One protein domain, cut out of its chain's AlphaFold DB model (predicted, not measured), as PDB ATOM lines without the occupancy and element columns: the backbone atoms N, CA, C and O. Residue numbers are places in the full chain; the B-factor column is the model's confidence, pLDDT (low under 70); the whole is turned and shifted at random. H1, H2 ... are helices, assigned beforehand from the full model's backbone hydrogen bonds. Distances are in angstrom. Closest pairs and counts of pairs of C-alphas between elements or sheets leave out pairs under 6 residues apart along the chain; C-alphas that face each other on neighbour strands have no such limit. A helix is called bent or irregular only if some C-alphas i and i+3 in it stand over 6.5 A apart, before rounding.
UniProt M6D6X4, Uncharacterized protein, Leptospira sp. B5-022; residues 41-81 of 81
ATOM      1  N   GLU A  41      12.657 -18.701 -20.317       85.56
ATOM      2  CA  GLU A  41      12.240 -19.437 -21.516       85.56
ATOM      3  C   GLU A  41      13.091 -20.705 -21.699       85.56
ATOM      4  O   GLU A  41      12.573 -21.747 -22.085       85.56
ATOM      5  N   MET A  42      14.382 -20.654 -21.347       88.69
ATOM      6  CA  MET A  42      15.230 -21.852 -21.314       88.69
ATOM      7  C   MET A  42      14.774 -22.863 -20.258       88.69
ATOM      8  O   MET A  42      14.831 -24.065 -20.507       88.69
ATOM      9  N   VAL A  43      14.348 -22.393 -19.083       89.75
ATOM     10  CA  VAL A  43      13.836 -23.257 -18.008       89.75
ATOM     11  C   VAL A  43      12.517 -23.905 -18.424       89.75
ATOM     12  O   VAL A  43      12.366 -25.112 -18.244       89.75
ATOM     13  N   ASP A  44      11.609 -23.143 -19.033       91.12
ATOM     14  CA  ASP A  44      10.331 -23.659 -19.531       91.12
ATOM     15  C   ASP A  44      10.549 -24.707 -20.635       91.12
ATOM     16  O   ASP A  44       9.999 -25.807 -20.569       91.12
ATOM     17  N   LEU A  45      11.439 -24.423 -21.593       91.94
ATOM     18  CA  LEU A  45      11.816 -25.367 -22.648       91.94
ATOM     19  C   LEU A  45      12.449 -26.644 -22.069       91.94
ATOM     20  O   LEU A  45      12.135 -27.755 -22.494       91.94
ATOM     21  N   ALA A  46      13.338 -26.505 -21.084       91.44
ATOM     22  CA  ALA A  46      13.962 -27.649 -20.428       91.44
ATOM     23  C   ALA A  46      12.929 -28.508 -19.680       91.44
ATOM     24  O   ALA A  46      13.027 -29.736 -19.712       91.44
ATOM     25  N   ALA A  47      11.933 -27.886 -19.042       94.50
ATOM     26  CA  ALA A  47      10.847 -28.596 -18.375       94.50
ATOM     27  C   ALA A  47       9.992 -29.391 -19.375       94.50
ATOM     28  O   ALA A  47       9.695 -30.560 -19.128       94.50
ATOM     29  N   GLU A  48       9.660 -28.803 -20.527       94.12
ATOM     30  CA  GLU A  48       8.922 -29.489 -21.591       94.12
ATOM     31  C   GLU A  48       9.697 -30.703 -22.125       94.12
ATOM     32  O   GLU A  48       9.176 -31.824 -22.152       94.12
ATOM     33  N   ILE A  49      10.974 -30.509 -22.468       93.00
ATOM     34  CA  ILE A  49      11.846 -31.584 -22.956       93.00
ATOM     35  C   ILE A  49      11.991 -32.682 -21.897       93.00
ATOM     36  O   ILE A  49      12.014 -33.868 -22.234       93.00
ATOM     37  N   PHE A  50      12.057 -32.328 -20.613       91.69
ATOM     38  CA  PHE A  50      12.153 -33.299 -19.527       91.69
ATOM     39  C   PHE A  50      10.910 -34.197 -19.439       91.69
ATOM     40  O   PHE A  50      11.050 -35.420 -19.367       91.69
ATOM     41  N   VAL A  51       9.704 -33.623 -19.507       94.00
ATOM     42  CA  VAL A  51       8.448 -34.394 -19.498       94.00
ATOM     43  C   VAL A  51       8.371 -35.320 -20.712       94.00
ATOM     44  O   VAL A  51       8.159 -36.523 -20.549       94.00
ATOM     45  N   GLN A  52       8.652 -34.805 -21.912       92.81
ATOM     46  CA  GLN A  52       8.691 -35.613 -23.136       92.81
ATOM     47  C   GLN A  52       9.710 -36.757 -23.031       92.81
ATOM     48  O   GLN A  52       9.444 -37.894 -23.429       92.81
ATOM     49  N   THR A  53      10.874 -36.488 -22.436       89.69
ATOM     50  CA  THR A  53      11.909 -37.503 -22.220       89.69
ATOM     51  C   THR A  53      11.425 -38.602 -21.274       89.69
ATOM     52  O   THR A  53      11.667 -39.781 -21.542       89.69
ATOM     53  N   LEU A  54      10.710 -38.262 -20.195       87.62
ATOM     54  CA  LEU A  54      10.120 -39.256 -19.296       87.62
ATOM     55  C   LEU A  54       9.099 -40.134 -20.025       87.62
ATOM     56  O   LEU A  54       9.181 -41.361 -19.922       87.62
ATOM     57  N   GLU A  55       8.201 -39.540 -20.809       90.31
ATOM     58  CA  GLU A  55       7.200 -40.270 -21.596       90.31
ATOM     59  C   GLU A  55       7.819 -41.222 -22.622       90.31
ATOM     60  O   GLU A  55       7.348 -42.344 -22.805       90.31
ATOM     61  N   ILE A  56       8.889 -40.802 -23.293       87.94
ATOM     62  CA  ILE A  56       9.616 -41.665 -24.227       87.94
ATOM     63  C   ILE A  56      10.334 -42.767 -23.452       87.94
ATOM     64  O   ILE A  56      10.302 -43.931 -23.854       87.94
ATOM     65  N   SER A  57      10.949 -42.434 -22.314       80.31
ATOM     66  CA  SER A  57      11.729 -43.393 -21.539       80.31
ATOM     67  C   SER A  57      10.890 -44.592 -21.105       80.31
ATOM     68  O   SER A  57      11.375 -45.722 -21.204       80.31
ATOM     69  N   THR A  58       9.634 -44.391 -20.684       83.88
ATOM     70  CA  THR A  58       8.726 -45.465 -20.234       83.88
ATOM     71  C   THR A  58       8.364 -46.443 -21.348       83.88
ATOM     72  O   THR A  58       8.115 -47.611 -21.063       83.88
ATOM     73  N   LYS A  59       8.423 -46.007 -22.610       89.62
ATOM     74  CA  LYS A  59       8.174 -46.842 -23.795       89.62
ATOM     75  C   LYS A  59       9.397 -47.665 -24.216       89.62
ATOM     76  O   LYS A  59       9.259 -48.599 -25.001       89.62
ATOM     77  N   ILE A  60      10.592 -47.352 -23.705       85.88
ATOM     78  CA  ILE A  60      11.833 -48.056 -24.057       85.88
ATOM     79  C   ILE A  60      12.006 -49.313 -23.181       85.88
ATOM     80  O   ILE A  60      12.078 -49.197 -21.953       85.88
ATOM     81  N   PRO A  61      12.186 -50.508 -23.780       90.19
ATOM     82  CA  PRO A  61      12.493 -51.735 -23.050       90.19
ATOM     83  C   PRO A  61      13.754 -51.618 -22.183       90.19
ATOM     84  O   PRO A  61      14.772 -51.066 -22.612       90.19
ATOM     85  N   ALA A  62      13.736 -52.222 -20.991       83.94
ATOM     86  CA  ALA A  62      14.813 -52.096 -20.001       83.94
ATOM     87  C   ALA A  62      16.216 -52.436 -20.552       83.94
ATOM     88  O   ALA A  62      17.178 -51.726 -20.262       83.94
ATOM     89  N   LYS A  63      16.328 -53.470 -21.403       86.62
ATOM     90  CA  LYS A  63      17.593 -53.876 -22.048       86.62
ATOM     91  C   LYS A  63      18.169 -52.806 -22.986       86.62
ATOM     92  O   LYS A  63      19.384 -52.682 -23.100       86.62
ATOM     93  N   LEU A  64      17.313 -52.045 -23.671       87.38
ATOM     94  CA  LEU A  64      17.742 -50.957 -24.554       87.38
ATOM     95  C   LEU A  64      18.063 -49.693 -23.754       87.38
ATOM     96  O   LEU A  64      19.034 -49.005 -24.062       87.38
ATOM     97  N   ARG A  65      17.312 -49.433 -22.676       85.69
ATOM     98  CA  ARG A  65      17.540 -48.290 -21.784       85.69
ATOM     99  C   ARG A  65      18.933 -48.330 -21.146       85.69
ATOM    100  O   ARG A  65      19.619 -47.314 -21.125       85.69
ATOM    101  N   THR A  66      19.391 -49.491 -20.673       88.12
ATOM    102  CA  THR A  66      20.738 -49.625 -20.088       88.12
ATOM    103  C   THR A  66      21.850 -49.383 -21.106       88.12
ATOM    104  O   THR A  66      22.837 -48.718 -20.784       88.12
ATOM    105  N   ARG A  67      21.683 -49.859 -22.347       90.94
ATOM    106  CA  ARG A  67      22.634 -49.614 -23.441       90.94
ATOM    107  C   ARG A  67      22.698 -48.129 -23.812       90.94
ATOM    108  O   ARG A  67      23.798 -47.594 -23.919       90.94
ATOM    109  N   LEU A  68      21.545 -47.466 -23.916       87.31
ATOM    110  CA  LEU A  68      21.449 -46.023 -24.158       87.31
ATOM    111  C   LEU A  68      22.127 -45.205 -23.054       87.31
ATOM    112  O   LEU A  68      22.913 -44.316 -23.355       87.31
ATOM    113  N   ILE A  69      21.894 -45.533 -21.777       89.06
ATOM    114  CA  ILE A  69      22.542 -44.838 -20.651       89.06
ATOM    115  C   ILE A  69      24.066 -44.985 -20.712       89.06
ATOM    116  O   ILE A  69      24.783 -44.035 -20.406       89.06
ATOM    117  N   LYS A  70      24.582 -46.159 -21.101       93.69
ATOM    118  CA  LYS A  70      26.029 -46.371 -21.240       93.69
ATOM    119  C   LYS A  70      26.623 -45.486 -22.340       93.69
ATOM    120  O   LYS A  70      27.602 -44.796 -22.081       93.69
ATOM    121  N   GLN A  71      25.992 -45.454 -23.514       92.44
ATOM    122  CA  GLN A  71      26.422 -44.609 -24.633       92.44
ATOM    123  C   GLN A  71      26.333 -43.118 -24.294       92.44
ATOM    124  O   GLN A  71      27.252 -42.365 -24.596       92.44
ATOM    125  N   LEU A  72      25.268 -42.697 -23.603       90.12
ATOM    126  CA  LEU A  72      25.114 -41.318 -23.140       90.12
ATOM    127  C   LEU A  72      26.250 -40.916 -22.191       90.12
ATOM    128  O   LEU A  72      26.799 -39.827 -22.315       90.12
ATOM    129  N   LYS A  73      26.621 -41.795 -21.251       91.81
ATOM    130  CA  LYS A  73      27.737 -41.550 -20.327       91.81
ATOM    131  C   LYS A  73      29.077 -41.447 -21.052       91.81
ATOM    132  O   LYS A  73      29.886 -40.604 -20.683       91.81
ATOM    133  N   GLU A  74      29.312 -42.294 -22.052       94.56
ATOM    134  CA  GLU A  74      30.523 -42.241 -22.879       94.56
ATOM    135  C   GLU A  74      30.590 -40.930 -23.673       94.56
ATOM    136  O   GLU A  74      31.579 -40.214 -23.558       94.56
ATOM    137  N   ALA A  75      29.506 -40.549 -24.354       91.75
ATOM    138  CA  ALA A  75      29.426 -39.292 -25.100       91.75
ATOM    139  C   ALA A  75      29.570 -38.053 -24.197       91.75
ATOM    140  O   ALA A  75      30.258 -37.101 -24.548       91.75
ATOM    141  N   ALA A  76      28.964 -38.065 -23.004       90.50
ATOM    142  CA  ALA A  76      29.113 -36.977 -22.038       90.50
ATOM    143  C   ALA A  76      30.555 -36.857 -21.526       90.50
ATOM    144  O   ALA A  76      31.049 -35.752 -21.330       90.50
ATOM    145  N   LYS A  77      31.238 -37.989 -21.321       93.69
ATOM    146  CA  LYS A  77      32.650 -38.005 -20.929       93.69
ATOM    147  C   LYS A  77      33.545 -37.455 -22.041       93.69
ATOM    148  O   LYS A  77      34.486 -36.737 -21.735       93.69
ATOM    149  N   GLU A  78      33.248 -37.781 -23.294       92.88
ATOM    150  CA  GLU A  78      33.968 -37.270 -24.463       92.88
ATOM    151  C   GLU A  78      33.750 -35.764 -24.657       92.88
ATOM    152  O   GLU A  78      34.706 -35.039 -24.881       92.88
ATOM    153  N   ALA A  79      32.522 -35.271 -24.482       86.44
ATOM    154  CA  ALA A  79      32.206 -33.847 -24.618       86.44
ATOM    155  C   ALA A  79      32.787 -32.958 -23.499       86.44
ATOM    156  O   ALA A  79      32.903 -31.747 -23.679       86.44
ATOM    157  N   LEU A  80      33.091 -33.537 -22.333       80.12
ATOM    158  CA  LEU A  80      33.708 -32.846 -21.195       80.12
ATOM    159  C   LEU A  80      35.242 -32.980 -21.163       80.12
ATOM    160  O   LEU A  80      35.866 -32.376 -20.287       80.12
ATOM    161  N   SER A  81      35.827 -33.792 -22.051       61.50
ATOM    162  CA  SER A  81      37.277 -33.987 -22.185       61.50
ATOM    163  C   SER A  81      37.883 -33.058 -23.228       61.50
ATOM    164  O   SER A  81      39.121 -32.894 -23.135       61.50
TER     165      SER A  81
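Overview. This is residues 41 to 81 of the 81 residues of an uncharacterized protein of Leptospira sp. B5-022 (UniProt M6D6X4). Two long helices, H1 and H2, meet near their ends as an open V, with the tight link between them at the point and the two arms spreading away from each other. The V is flat: its C-alphas span 30 by 30 by 5 A along their three main axes, and most of each arm stands free. The printed part has 41 residues with two named helices, H1 then H2, and no named strand; the class is all helix. The whole is loose, with a radius of gyration of the C-alphas of 12.7 A.

Along the chain. H1 is residues 41 to 59, 27.8 A from first to last C-alpha. It begins at C-alpha 41, at (12.240, -19.437, -21.516), and ends at C-alpha 59, at (8.174, -46.842, -23.795). Ile 60 and Pro 61 make the tight link to H2, residues 62 to 79, which measures 25.6 A from first to last C-alpha. H2 ends at C-alpha 79, at (32.206, -33.847, -24.618), and Leu 80 and Ser 81 follow it. Neither helix is bent.

Arrangement. H1 and H2 are close but not clearly touching, with 1 pair of C-alphas within 8 A. This closest pair is Ser 57 and Arg 65, whose C-alphas are 7.6 A apart. The two helices run opposite ways at a steep tilt of 36 degrees, only just beyond shallow. Their centres are 18.0 A apart. Residues 41 to 56 of H1 stand free, and so do residues 69 to 81, of which 69 to 79 belong to H2. Of the O i to N i+4 pairs, 14 of 15 in H1 and 13 of 14 in H2 are within hydrogen-bond range.

Size, cuts and confidence. The two C-alphas farthest apart are those of Glu 41 and Lys 63, at 34.9 A. The first and last printed C-alphas, of Glu 41 and Ser 81, are 29.0 A apart. The printed part has no cut, and Ser 81 is the chain's last residue. The mean pLDDT of the printed part is 88.8, and residue 81 is under 70.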